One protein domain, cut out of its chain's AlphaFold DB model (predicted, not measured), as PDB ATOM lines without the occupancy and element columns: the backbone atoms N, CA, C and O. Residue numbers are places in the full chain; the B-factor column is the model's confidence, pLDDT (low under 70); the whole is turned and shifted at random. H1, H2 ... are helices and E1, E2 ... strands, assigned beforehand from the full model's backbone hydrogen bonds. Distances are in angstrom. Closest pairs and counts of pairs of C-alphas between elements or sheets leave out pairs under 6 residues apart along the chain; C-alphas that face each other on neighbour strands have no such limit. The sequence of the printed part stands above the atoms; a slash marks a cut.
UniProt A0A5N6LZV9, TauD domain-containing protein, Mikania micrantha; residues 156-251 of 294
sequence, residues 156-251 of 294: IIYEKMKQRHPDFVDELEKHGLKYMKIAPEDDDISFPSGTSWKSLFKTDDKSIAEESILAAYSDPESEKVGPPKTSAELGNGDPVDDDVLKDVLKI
ATOM      1  N   ILE A 156      59.508  18.153 -15.850       96.69
ATOM      2  CA  ILE A 156      58.682  17.137 -15.179       96.69
ATOM      3  C   ILE A 156      57.243  17.188 -15.705       96.69
ATOM      4  O   ILE A 156      56.619  16.152 -15.933       96.69
ATOM      5  N   ILE A 157      56.713  18.396 -15.933       97.88
ATOM      6  CA  ILE A 157      55.377  18.569 -16.519       97.88
ATOM      7  C   ILE A 157      55.345  18.005 -17.936       97.88
ATOM      8  O   ILE A 157      54.446  17.233 -18.256       97.88
ATOM      9  N   TYR A 158      56.340  18.343 -18.762       98.00
ATOM     10  CA  TYR A 158      56.460  17.814 -20.120       98.00
ATOM     11  C   TYR A 158      56.523  16.281 -20.134       98.00
ATOM     12  O   TYR A 158      55.744  15.649 -20.841       98.00
ATOM     13  N   GLU A 159      57.382  15.671 -19.317       97.69
ATOM     14  CA  GLU A 159      57.552  14.215 -19.247       97.69
ATOM     15  C   GLU A 159      56.259  13.505 -18.828       97.69
ATOM     16  O   GLU A 159      55.832  12.550 -19.481       97.69
ATOM     17  N   LYS A 160      55.584  14.001 -17.783       97.75
ATOM     18  CA  LYS A 160      54.311  13.431 -17.316       97.75
ATOM     19  C   LYS A 160      53.186  13.617 -18.327       97.75
ATOM     20  O   LYS A 160      52.376  12.707 -18.503       97.75
ATOM     21  N   MET A 161      53.143  14.760 -19.010       98.06
ATOM     22  CA  MET A 161      52.181  14.993 -20.085       98.06
ATOM     23  C   MET A 161      52.443  14.085 -21.279       98.06
ATOM     24  O   MET A 161      51.501  13.477 -21.772       98.06
ATOM     25  N   LYS A 162      53.702  13.901 -21.683       98.00
ATOM     26  CA  LYS A 162      54.072  12.992 -22.774       98.00
ATOM     27  C   LYS A 162      53.744  11.539 -22.447       98.00
ATOM     28  O   LYS A 162      53.310  10.793 -23.314       98.00
ATOM     29  N   GLN A 163      53.901  11.139 -21.187       97.75
ATOM     30  CA  GLN A 163      53.515   9.805 -20.734       97.75
ATOM     31  C   GLN A 163      51.992   9.603 -20.734       97.75
ATOM     32  O   GLN A 163      51.518   8.517 -21.065       97.75
ATOM     33  N   ARG A 164      51.225  10.613 -20.308       97.44
ATOM     34  CA  ARG A 164      49.778  10.488 -20.085       97.44
ATOM     35  C   ARG A 164      48.936  10.783 -21.326       97.44
ATOM     36  O   ARG A 164      47.911  10.141 -21.515       97.44
ATOM     37  N   HIS A 165      49.379  11.738 -22.135       97.44
ATOM     38  CA  HIS A 165      48.689  12.280 -23.306       97.44
ATOM     39  C   HIS A 165      49.668  12.399 -24.492       97.44
ATOM     40  O   HIS A 165      49.916  13.511 -24.965       97.44
ATOM     41  N   PRO A 166      50.269  11.285 -24.959       97.62
ATOM     42  CA  PRO A 166      51.309  11.312 -25.993       97.62
ATOM     43  C   PRO A 166      50.830  11.962 -27.293       97.62
ATOM     44  O   PRO A 166      51.507  12.849 -27.798       97.62
ATOM     45  N   ASP A 167      49.630  11.611 -27.765       96.50
ATOM     46  CA  ASP A 167      49.069  12.155 -29.009       96.50
ATOM     47  C   ASP A 167      48.888  13.680 -28.928       96.50
ATOM     48  O   ASP A 167      49.197  14.404 -29.869       96.50
ATOM     49  N   PHE A 168      48.446  14.194 -27.776       95.75
ATOM     50  CA  PHE A 168      48.315  15.635 -27.562       95.75
ATOM     51  C   PHE A 168      49.674  16.346 -27.580       95.75
ATOM     52  O   PHE A 168      49.797  17.424 -28.157       95.75
ATOM     53  N   VAL A 169      50.693  15.758 -26.947       97.31
ATOM     54  CA  VAL A 169      52.049  16.325 -26.959       97.31
ATOM     55  C   VAL A 169      52.631  16.309 -28.371       97.31
ATOM     56  O   VAL A 169      53.231  17.302 -28.773       97.31
ATOM     57  N   ASP A 170      52.404  15.249 -29.143       97.25
ATOM     58  CA  ASP A 170      52.842  15.168 -30.538       97.25
ATOM     59  C   ASP A 170      52.153  16.238 -31.408       97.25
ATOM     60  O   ASP A 170      52.812  16.909 -32.208       97.25
ATOM     61  N   GLU A 171      50.849  16.474 -31.216       96.19
ATOM     62  CA  GLU A 171      50.130  17.551 -31.907       96.19
ATOM     63  C   GLU A 171      50.633  18.943 -31.483       96.19
ATOM     64  O   GLU A 171      50.811  19.808 -32.342       96.19
ATOM     65  N   LEU A 172      50.960  19.162 -30.202       95.31
ATOM     66  CA  LEU A 172      51.601  20.401 -29.742       95.31
ATOM     67  C   LEU A 172      52.989  20.610 -30.359       95.31
ATOM     68  O   LEU A 172      53.306  21.722 -30.774       95.31
ATOM     69  N   GLU A 173      53.825  19.570 -30.424       96.69
ATOM     70  CA  GLU A 173      55.165  19.649 -31.022       96.69
ATOM     71  C   GLU A 173      55.089  19.946 -32.530       96.69
ATOM     72  O   GLU A 173      55.932  20.663 -33.074       96.69
ATOM     73  N   LYS A 174      54.064  19.421 -33.207       96.69
ATOM     74  CA  LYS A 174      53.866  19.565 -34.652       96.69
ATOM     75  C   LYS A 174      53.184  20.870 -35.054       96.69
ATOM     76  O   LYS A 174      53.548  21.450 -36.078       96.69
ATOM     77  N   HIS A 175      52.180  21.305 -34.297       94.31
ATOM     78  CA  HIS A 175      51.311  22.424 -34.663       94.31
ATOM     79  C   HIS A 175      51.477  23.651 -33.766       94.31
ATOM     80  O   HIS A 175      51.174  24.757 -34.203       94.31
ATOM     81  N   GLY A 176      51.980  23.496 -32.542       92.81
ATOM     82  CA  GLY A 176      52.046  24.575 -31.562       92.81
ATOM     83  C   GLY A 176      50.667  24.993 -31.044       92.81
ATOM     84  O   GLY A 176      49.702  24.228 -31.087       92.81
ATOM     85  N   LEU A 177      50.580  26.228 -30.543       90.06
ATOM     86  CA  LEU A 177      49.359  26.841 -30.014       90.06
ATOM     87  C   LEU A 177      49.122  28.207 -30.668       90.06
ATOM     88  O   LEU A 177      50.071  28.971 -30.854       90.06
ATOM     89  N   LYS A 178      47.857  28.539 -30.942       87.94
ATOM     90  CA  LYS A 178      47.414  29.899 -31.278       87.94
ATOM     91  C   LYS A 178      46.761  30.514 -30.043       87.94
ATOM     92  O   LYS A 178      45.869  29.923 -29.435       87.94
ATOM     93  N   TYR A 179      47.219  31.704 -29.666       84.81
ATOM     94  CA  TYR A 179      46.673  32.465 -28.544       84.81
ATOM     95  C   TYR A 179      45.896  33.668 -29.060       84.81
ATOM     96  O   TYR A 179      46.414  34.453 -29.851       84.81
ATOM     97  N   MET A 180      44.683  33.858 -28.552       81.81
ATOM     98  CA  MET A 180      43.907  35.074 -28.776       81.81
ATOM     99  C   MET A 180      43.873  35.881 -27.485       81.81
ATOM    100  O   MET A 180      43.470  35.368 -26.443       81.81
ATOM    101  N   LYS A 181      44.273  37.155 -27.547       79.12
ATOM    102  CA  LYS A 181      44.135  38.106 -26.441       79.12
ATOM    103  C   LYS A 181      43.401  39.349 -26.925       79.12
ATOM    104  O   LYS A 181      43.811  39.983 -27.889       79.12
ATOM    105  N   ILE A 182      42.366  39.731 -26.188       80.12
ATOM    106  CA  ILE A 182      41.685  41.012 -26.368       80.12
ATOM    107  C   ILE A 182      42.240  41.970 -25.314       80.12
ATOM    108  O   ILE A 182      42.103  41.718 -24.117       80.12
ATOM    109  N   ALA A 183      42.900  43.039 -25.760       83.06
ATOM    110  CA  ALA A 183      43.451  44.071 -24.886       83.06
ATOM    111  C   ALA A 183      42.537  45.316 -24.907       83.06
ATOM    112  O   ALA A 183      42.311  45.870 -25.986       83.06
ATOM    113  N   PRO A 184      41.978  45.748 -23.759       85.75
ATOM    114  CA  PRO A 184      41.107  46.922 -23.683       85.75
ATOM    115  C   PRO A 184      41.866  48.242 -23.896       85.75
ATOM    116  O   PRO A 184      43.094  48.276 -23.982       85.75
ATOM    117  N   GLU A 185      41.119  49.346 -23.985       88.31
ATOM    118  CA  GLU A 185      41.666  50.707 -24.113       88.31
ATOM    119  C   GLU A 185      42.340  51.204 -22.824       88.31
ATOM    120  O   GLU A 185      43.329  51.932 -22.900       88.31
ATOM    121  N   ASP A 186      41.818  50.787 -21.667       88.81
ATOM    122  CA  ASP A 186      42.248  51.208 -20.331       88.81
ATOM    123  C   ASP A 186      42.484  49.985 -19.434       88.81
ATOM    124  O   ASP A 186      41.875  48.931 -19.641       88.81
ATOM    125  N   ASP A 187      43.394  50.117 -18.465       87.12
ATOM    126  CA  ASP A 187      43.733  49.038 -17.536       87.12
ATOM    127  C   ASP A 187      42.583  48.764 -16.555       87.12
ATOM    128  O   ASP A 187      42.055  49.680 -15.923       87.12
ATOM    129  N   ASP A 188      42.251  47.488 -16.362       82.56
ATOM    130  CA  ASP A 188      41.318  47.025 -15.336       82.56
ATOM    131  C   ASP A 188      42.027  46.094 -14.347       82.56
ATOM    132  O   ASP A 188      42.179  44.892 -14.563       82.56
ATOM    133  N   ILE A 189      42.446  46.658 -13.216       77.44
ATOM    134  CA  ILE A 189      43.145  45.916 -12.162       77.44
ATOM    135  C   ILE A 189      42.249  44.923 -11.414       77.44
ATOM    136  O   ILE A 189      42.756  44.217 -10.552       77.44
ATOM    137  N   SER A 190      40.941  44.859 -11.688       77.75
ATOM    138  CA  SER A 190      40.037  43.903 -11.034       77.75
ATOM    139  C   SER A 190      40.069  42.503 -11.657       77.75
ATOM    140  O   SER A 190      39.586  41.551 -11.041       77.75
ATOM    141  N   PHE A 191      40.700  42.346 -12.829       70.75
ATOM    142  CA  PHE A 191      40.860  41.060 -13.511       70.75
ATOM    143  C   PHE A 191      42.328  40.811 -13.912       70.75
ATOM    144  O   PHE A 191      42.980  41.716 -14.431       70.75
ATOM    145  N   PRO A 192      42.861  39.577 -13.784       67.06
ATOM    146  CA  PRO A 192      44.261  39.265 -14.114       67.06
ATOM    147  C   PRO A 192      44.677  39.536 -15.571       67.06
ATOM    148  O   PRO A 192      45.862  39.629 -15.875       67.06
ATOM    149  N   SER A 193      43.711  39.637 -16.487       69.88
ATOM    150  CA  SER A 193      43.925  39.925 -17.909       69.88
ATOM    151  C   SER A 193      43.512  41.341 -18.315       69.88
ATOM    152  O   SER A 193      43.368  41.595 -19.508       69.88
ATOM    153  N   GLY A 194      43.296  42.249 -17.359       77.56
ATOM    154  CA  GLY A 194      42.765  43.590 -17.619       77.56
ATOM    155  C   GLY A 194      43.760  44.600 -18.192       77.56
ATOM    156  O   GLY A 194      43.408  45.760 -18.348       77.56
ATOM    157  N   THR A 195      44.990  44.197 -18.513       85.31
ATOM    158  CA  THR A 195      46.015  45.081 -19.089       85.31
ATOM    159  C   THR A 195      45.605  45.594 -20.464       85.31
ATOM    160  O   THR A 195      45.400  44.800 -21.390       85.31
ATOM    161  N   SER A 196      45.555  46.914 -20.602       89.94
ATOM    162  CA  SER A 196      45.287  47.631 -21.843       89.94
ATOM    163  C   SER A 196      46.358  47.403 -22.901       89.94
ATOM    164  O   SER A 196      47.498  47.034 -22.602       89.94
ATOM    165  N   TRP A 197      46.015  47.687 -24.159       90.44
ATOM    166  CA  TRP A 197      47.008  47.704 -25.234       90.44
ATOM    167  C   TRP A 197      48.086  48.772 -24.975       90.44
ATOM    168  O   TRP A 197      49.260  48.526 -25.246       90.44
ATOM    169  N   LYS A 198      47.729  49.904 -24.353       91.56
ATOM    170  CA  LYS A 198      48.675  50.978 -24.022       91.56
ATOM    171  C   LYS A 198      49.742  50.527 -23.037       91.56
ATOM    172  O   LYS A 198      50.932  50.709 -23.282       91.56
ATOM    173  N   SER A 199      49.336  49.875 -21.949       89.44
ATOM    174  CA  SER A 199      50.261  49.339 -20.944       89.44
ATOM    175  C   SER A 199      51.048  48.133 -21.454       89.44
ATOM    176  O   SER A 199      52.230  47.990 -21.122       89.44
ATOM    177  N   LEU A 200      50.423  47.296 -22.292       87.94
ATOM    178  CA  LEU A 200      51.061  46.135 -22.912       87.94
ATOM    179  C   LEU A 200      52.214  46.544 -23.839       87.94
ATOM    180  O   LEU A 200      53.269  45.920 -23.779       87.94
ATOM    181  N   PHE A 201      52.019  47.590 -24.649       88.19
ATOM    182  CA  PHE A 201      52.993  48.070 -25.641       88.19
ATOM    183  C   PHE A 201      53.743  49.344 -25.219       88.19
ATOM    184  O   PHE A 201      54.563  49.852 -25.977       88.19
ATOM    185  N   LYS A 202      53.471  49.868 -24.015       88.88
ATOM    186  CA  LYS A 202      54.046  51.110 -23.461       88.88
ATOM    187  C   LYS A 202      53.928  52.319 -24.401       88.88
ATOM    188  O   LYS A 202      54.858  53.114 -24.518       88.88
ATOM    189  N   THR A 203      52.777  52.477 -25.051       90.62
ATOM    190  CA  THR A 203      52.510  53.581 -25.983       90.62
ATOM    191  C   THR A 203      51.027  53.933 -26.031       90.62
ATOM    192  O   THR A 203      50.184  53.049 -25.947       90.62
ATOM    193  N   ASP A 204      50.716  55.211 -26.242       93.69
ATOM    194  CA  ASP A 204      49.352  55.688 -26.513       93.69
ATOM    195  C   ASP A 204      49.084  55.873 -28.022       93.69
ATOM    196  O   ASP A 204      47.990  56.275 -28.422       93.69
ATOM    197  N   ASP A 205      50.073  55.580 -28.877       93.94
ATOM    198  CA  ASP A 205      49.955  55.624 -30.337       93.94
ATOM    199  C   ASP A 205      49.684  54.221 -30.893       93.94
ATOM    200  O   ASP A 205      50.517  53.314 -30.784       93.94
ATOM    201  N   LYS A 206      48.518  54.058 -31.526       91.44
ATOM    202  CA  LYS A 206      48.089  52.791 -32.130       91.44
ATOM    203  C   LYS A 206      49.037  52.311 -33.221       91.44
ATOM    204  O   LYS A 206      49.288  51.118 -33.302       91.44
ATOM    205  N   SER A 207      49.600  53.224 -34.005       92.19
ATOM    206  CA  SER A 207      50.514  52.883 -35.099       92.19
ATOM    207  C   SER A 207      51.796  52.258 -34.543       92.19
ATOM    208  O   SER A 207      52.248  51.229 -35.030       92.19
ATOM    209  N   ILE A 208      52.331  52.821 -33.452       91.12
ATOM    210  CA  ILE A 208      53.514  52.281 -32.759       91.12
ATOM    211  C   ILE A 208      53.205  50.910 -32.137       91.12
ATOM    212  O   ILE A 208      54.044  50.004 -32.176       91.12
ATOM    213  N   ALA A 209      52.008  50.734 -31.568       89.25
ATOM    214  CA  ALA A 209      51.577  49.444 -31.031       89.25
ATOM    215  C   ALA A 209      51.470  48.379 -32.139       89.25
ATOM    216  O   ALA A 209      51.994  47.279 -31.984       89.25
ATOM    217  N   GLU A 210      50.852  48.715 -33.271       88.31
ATOM    218  CA  GLU A 210      50.715  47.835 -34.437       88.31
ATOM    219  C   GLU A 210      52.075  47.457 -35.043       88.31
ATOM    220  O   GLU A 210      52.319  46.280 -35.314       88.31
ATOM    221  N   GLU A 211      52.998  48.412 -35.182       87.06
ATOM    222  CA  GLU A 211      54.377  48.146 -35.613       87.06
ATOM    223  C   GLU A 211      55.102  47.190 -34.656       87.06
ATOM    224  O   GLU A 211      55.769  46.254 -35.099       87.06
ATOM    225  N   SER A 212      54.931  47.380 -33.344       83.62
ATOM    226  CA  SER A 212      55.518  46.502 -32.322       83.62
ATOM    227  C   SER A 212      54.963  45.078 -32.407       83.62
ATOM    228  O   SER A 212      55.711  44.115 -32.238       83.62
ATOM    229  N   ILE A 213      53.667  44.928 -32.704       83.50
ATOM    230  CA  ILE A 213      53.035  43.622 -32.930       83.50
ATOM    231  C   ILE A 213      53.628  42.955 -34.175       83.50
ATOM    232  O   ILE A 213      54.064  41.809 -34.092       83.50
ATOM    233  N   LEU A 214      53.687  43.670 -35.302       82.31
ATOM    234  CA  LEU A 214      54.223  43.156 -36.568       82.31
ATOM    235  C   LEU A 214      55.706  42.775 -36.471       82.31
ATOM    236  O   LEU A 214      56.151  41.850 -37.147       82.31
ATOM    237  N   ALA A 215      56.474  43.478 -35.636       79.62
ATOM    238  CA  ALA A 215      57.876  43.166 -35.386       79.62
ATOM    239  C   ALA A 215      58.069  41.926 -34.495       79.62
ATOM    240  O   ALA A 215      59.080  41.236 -34.628       79.62
ATOM    241  N   ALA A 216      57.137  41.656 -33.575       74.62
ATOM    242  CA  ALA A 216      57.286  40.620 -32.554       74.62
ATOM    243  C   ALA A 216      56.541  39.309 -32.862       74.62
ATOM    244  O   ALA A 216      56.978  38.255 -32.399       74.62
ATOM    245  N   TYR A 217      55.443  39.351 -33.621       73.94
ATOM    246  CA  TYR A 217      54.548  38.210 -33.831       73.94
ATOM    247  C   TYR A 217      54.317  37.926 -35.314       73.94
ATOM    248  O   TYR A 217      54.175  38.829 -36.135       73.94
ATOM    249  N   SER A 218      54.261  36.638 -35.652       58.56
ATOM    250  CA  SER A 218      53.902  36.177 -36.993       58.56
ATOM    251  C   SER A 218      52.376  36.149 -37.128       58.56
ATOM    252  O   SER A 218      51.714  35.584 -36.264       58.56
ATOM    253  N   ASP A 219      51.848  36.732 -38.206       56.97
ATOM    254  CA  ASP A 219      50.426  36.704 -38.601       56.97
ATOM    255  C   ASP A 219      49.424  37.378 -37.626       56.97
ATOM    256  O   ASP A 219      48.563  36.719 -37.037       56.97
ATOM    257  N   PRO A 220      49.520  38.705 -37.400       55.09
ATOM    258  CA  PRO A 220      48.567  39.410 -36.550       55.09
ATOM    259  C   PRO A 220      47.224  39.620 -37.262       55.09
ATOM    260  O   PRO A 220      47.065  40.524 -38.081       55.09
ATOM    261  N   GLU A 221      46.223  38.826 -36.894       54.50
ATOM    262  CA  GLU A 221      44.828  39.064 -37.272       54.50
ATOM    263  C   GLU A 221      44.138  39.929 -36.205       54.50
ATOM    264  O   GLU A 221      44.081  39.570 -35.027       54.50
ATOM    265  N   SER A 222      43.593  41.082 -36.604       52.19
ATOM    266  CA  SER A 222      42.766  41.929 -35.737       52.19
ATOM    267  C   SER A 222      41.290  41.790 -36.113       52.19
ATOM    268  O   SER A 222      40.738  42.555 -36.900       52.19
ATOM    269  N   GLU A 223      40.614  40.797 -35.539       49.38
ATOM    270  CA  GLU A 223      39.159  40.689 -35.666       49.38
ATOM    271  C   GLU A 223      38.432  41.345 -34.487       49.38
ATOM    272  O   GLU A 223      38.862  41.297 -33.333       49.38
ATOM    273  N   LYS A 224      37.272  41.950 -34.771       39.97
ATOM    274  CA  LYS A 224      36.319  42.379 -33.740       39.97
ATOM    275  C   LYS A 224      35.615  41.146 -33.181       39.97
ATOM    276  O   LYS A 224      34.507  40.817 -33.601       39.97
ATOM    277  N   VAL A 225      36.265  40.455 -32.257       50.00
ATOM    278  CA  VAL A 225      35.671  39.302 -31.574       50.00
ATOM    279  C   VAL A 225      34.759  39.794 -30.442       50.00
ATOM    280  O   VAL A 225      34.913  40.912 -29.949       50.00
ATOM    281  N   GLY A 226      33.746  38.988 -30.099       43.44
ATOM    282  CA  GLY A 226      32.763  39.242 -29.038       43.44
ATOM    283  C   GLY A 226      33.373  39.363 -27.624       43.44
ATOM    284  O   GLY A 226      34.525  39.754 -27.479       43.44
ATOM    285  N   PRO A 227      32.614  39.090 -26.542       41.94
ATOM    286  CA  PRO A 227      33.059  39.402 -25.181       41.94
ATOM    287  C   PRO A 227      34.425  38.767 -24.850       41.94
ATOM    288  O   PRO A 227      34.728  37.682 -25.347       41.94
ATOM    289  N   PRO A 228      35.241  39.421 -24.004       48.72
ATOM    290  CA  PRO A 228      36.645  39.083 -23.825       48.72
ATOM    291  C   PRO A 228      36.805  37.666 -23.274       48.72
ATOM    292  O   PRO A 228      36.483  37.387 -22.119       48.72
ATOM    293  N   LYS A 229      37.350  36.772 -24.094       54.41
ATOM    294  CA  LYS A 229      37.975  35.537 -23.631       54.41
ATOM    295  C   LYS A 229      39.357  35.465 -24.250       54.41
ATOM    296  O   LYS A 229      39.484  35.318 -25.458       54.41
ATOM    297  N   THR A 230      40.383  35.562 -23.411       62.16
ATOM    298  CA  THR A 230      41.688  35.028 -23.789       62.16
ATOM    299  C   THR A 230      41.511  33.525 -23.974       62.16
ATOM    300  O   THR A 230      41.021  32.856 -23.061       62.16
ATOM    301  N   SER A 231      41.857  33.006 -25.145       76.75
ATOM    302  CA  SER A 231      41.726  31.585 -25.470       76.75
ATOM    303  C   SER A 231      43.011  31.050 -26.083       76.75
ATOM    304  O   SER A 231      43.830  31.805 -26.612       76.75
ATOM    305  N   ALA A 232      43.179  29.736 -25.978       83.25
ATOM    306  CA  ALA A 232      44.227  28.992 -26.647       83.25
ATOM    307  C   ALA A 232      43.584  27.838 -27.421       83.25
ATOM    308  O   ALA A 232      42.695  27.163 -26.901       83.25
ATOM    309  N   GLU A 233      44.046  27.633 -28.644       89.62
ATOM    310  CA  GLU A 233      43.704  26.505 -29.511       89.62
ATOM    311  C   GLU A 233      44.997  25.901 -30.068       89.62
ATOM    312  O   GLU A 233      46.058  26.536 -30.016       89.62
ATOM    313  N   LEU A 234      44.939  24.667 -30.564       90.44
ATOM    314  CA  LEU A 234      46.066  24.074 -31.279       90.44
ATOM    315  C   LEU A 234      46.365  24.905 -32.530       90.44
ATOM    316  O   LEU A 234      45.472  25.512 -33.118       90.44
ATOM    317  N   GLY A 235      47.623  24.949 -32.970       87.94
ATOM    318  CA  GLY A 235      48.004  25.782 -34.119       87.94
ATOM    319  C   GLY A 235      47.380  25.355 -35.455       87.94
ATOM    320  O   GLY A 235      47.480  26.081 -36.439       87.94
ATOM    321  N   ASN A 236      46.712  24.199 -35.500       88.69
ATOM    322  CA  ASN A 236      45.886  23.754 -36.623       88.69
ATOM    323  C   ASN A 236      44.415  24.240 -36.542       88.69
ATOM    324  O   ASN A 236      43.648  23.963 -37.463       88.69
ATOM    325  N   GLY A 237      44.032  24.961 -35.479       88.19
ATOM    326  CA  GLY A 237      42.680  25.460 -35.209       88.19
ATOM    327  C   GLY A 237      41.796  24.519 -34.380       88.19
ATOM    328  O   GLY A 237      40.663  24.878 -34.062       88.19
ATOM    329  N   ASP A 238      42.280  23.328 -34.020       89.56
ATOM    330  CA  ASP A 238      41.515  22.399 -33.189       89.56
ATOM    331  C   ASP A 238      41.452  22.883 -31.726       89.56
ATOM    332  O   ASP A 238      42.425  23.435 -31.194       89.56
ATOM    333  N   PRO A 239      40.327  22.664 -31.022       89.94
ATOM    334  CA  PRO A 239      40.223  23.017 -29.614       89.94
ATOM    335  C   PRO A 239      41.162  22.155 -28.760       89.94
ATOM    336  O   PRO A 239      41.346  20.965 -29.012       89.94
ATOM    337  N   VAL A 240      41.704  22.743 -27.692       89.06
ATOM    338  CA  VAL A 240      42.424  21.974 -26.670       89.06
ATOM    339  C   VAL A 240      41.411  21.186 -25.835       89.06
ATOM    340  O   VAL A 240      40.447  21.760 -25.334       89.06
ATOM    341  N   ASP A 241      41.635  19.882 -25.678       91.44
ATOM    342  CA  ASP A 241      40.764  18.994 -24.905       91.44
ATOM    343  C   ASP A 241      40.711  19.404 -23.414       91.44
ATOM    344  O   ASP A 241      41.736  19.544 -22.737       91.44
ATOM    345  N   ASP A 242      39.497  19.588 -22.889       90.94
ATOM    346  CA  ASP A 242      39.248  20.000 -21.504       90.94
ATOM    347  C   ASP A 242      39.783  18.999 -20.467       90.94
ATOM    348  O   ASP A 242      40.202  19.397 -19.377       90.94
ATOM    349  N   ASP A 243      39.756  17.698 -20.758       93.31
ATOM    350  CA  ASP A 243      40.258  16.664 -19.854       93.31
ATOM    351  C   ASP A 243      41.790  16.640 -19.840       93.31
ATOM    352  O   ASP A 243      42.394  16.500 -18.770       93.31
ATOM    353  N   VAL A 244      42.424  16.912 -20.985       94.38
ATOM    354  CA  VAL A 244      43.872  17.159 -21.060       94.38
ATOM    355  C   VAL A 244      44.246  18.386 -20.225       94.38
ATOM    356  O   VAL A 244      45.167  18.312 -19.409       94.38
ATOM    357  N   LEU A 245      43.511  19.498 -20.347       91.75
ATOM    358  CA  LEU A 245      43.753  20.708 -19.549       91.75
ATOM    359  C   LEU A 245      43.611  20.458 -18.044       91.75
ATOM    360  O   LEU A 245      44.463  20.886 -17.260       91.75
ATOM    361  N   LYS A 246      42.565  19.739 -17.617       94.06
ATOM    362  CA  LYS A 246      42.388  19.352 -16.205       94.06
ATOM    363  C   LYS A 246      43.574  18.541 -15.698       94.06
ATOM    364  O   LYS A 246      44.012  18.747 -14.565       94.06
ATOM    365  N   ASP A 247      44.105  17.646 -16.523       96.44
ATOM    366  CA  ASP A 247      45.254  16.828 -16.163       96.44
ATOM    367  C   ASP A 247      46.554  17.624 -16.077       96.44
ATOM    368  O   ASP A 247      47.288  17.439 -15.105       96.44
ATOM    369  N   VAL A 248      46.805  18.557 -17.003       96.00
ATOM    370  CA  VAL A 248      47.939  19.496 -16.907       96.00
ATOM    371  C   VAL A 248      47.876  20.263 -15.586       96.00
ATOM    372  O   VAL A 248      48.852  20.299 -14.837       96.00
ATOM    373  N   LEU A 249      46.717  20.848 -15.260       95.44
ATOM    374  CA  LEU A 249      46.521  21.616 -14.025       95.44
ATOM    375  C   LEU A 249      46.702  20.754 -12.771       95.44
ATOM    376  O   LEU A 249      47.280  21.207 -11.778       95.44
ATOM    377  N   LYS A 250      46.238  19.502 -12.815       97.44
ATOM    378  CA  LYS A 250      46.435  18.536 -11.734       97.44
ATOM    379  C   LYS A 250      47.917  18.230 -11.534       97.44
ATOM    380  O   LYS A 250      48.387  18.343 -10.406       97.44
ATOM    381  N   ILE A 251      48.651  17.915 -12.603       97.88
ATOM    382  CA  ILE A 251      50.088  17.618 -12.536       97.88
ATOM    383  C   ILE A 251      50.855  18.844 -12.027       97.88
ATOM    384  O   ILE A 251      51.654  18.717 -11.110       97.88
TER     385      ILE A 251
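Overview. This is residues 156 to 251 of the 294 residues of the protein "TauD domain-containing protein" of Mikania micrantha (UniProt A0A5N6LZV9). Two helical lobes sit at opposite ends of an elongated shape, joined across the middle by a thin ribbon of two antiparallel strands, E1 and E2. One lobe holds H1, H2 and H5; the other holds H3 and H4, and two long loops, residues 181 to 196 and 217 to 230, run between it and the ribbon. The printed part has 96 residues with five named helices and two named strands, in the order H1 H2 E1 H3 H4 E2 H5, mostly helix. It is loose, with a radius of gyration of the C-alphas of 16.4 A, and spans 47 by 30 by 27 A.

Arrangement. Start at H1, residues 156 to 164, which only just touches H2, residues 166 to 175, with 3 pairs of C-alphas within 8 A, only at the corner; the closest C-alphas are Lys 162 and Val 169, 5.7 A. Next find E1, residues 177 to 180, and its antiparallel neighbour E2, residues 231 to 234: N 178 and O 233, 2.8 A, are within hydrogen-bond range. H3, residues 197 to 201, touches H4, residues 206 to 216, closest at the C-alphas of Phe 201 and Ala 209, 5.7 A; both are apart from H1. Last, H5, residues 242 to 251, touches H1, closest at the C-alphas of Ile 157 and Ile 251, 6.7 A, at a steep tilt of 44 degrees, opposite ways. Every O i to N i+4 pair in H1, H2, H3, H4 and H5 is within hydrogen-bond range.

Along the chain. Find C-alpha 156 at (58.682, 17.137, -15.179); from there H1 runs 12.1 A, then H2 14.1 A. H4 covers 15.3 A, and H5 runs 14.3 A to C-alpha 251 at (50.088, 17.618, -12.536).

Size, cuts and confidence. The farthest C-alphas, Gln 163 and Asp 205, are 46.9 A apart. The printed part has no cut; the links E1 to H3 and H4 to E2 are long. Look for pLDDT under 70 at residues 192 to 193 and 218 to 230.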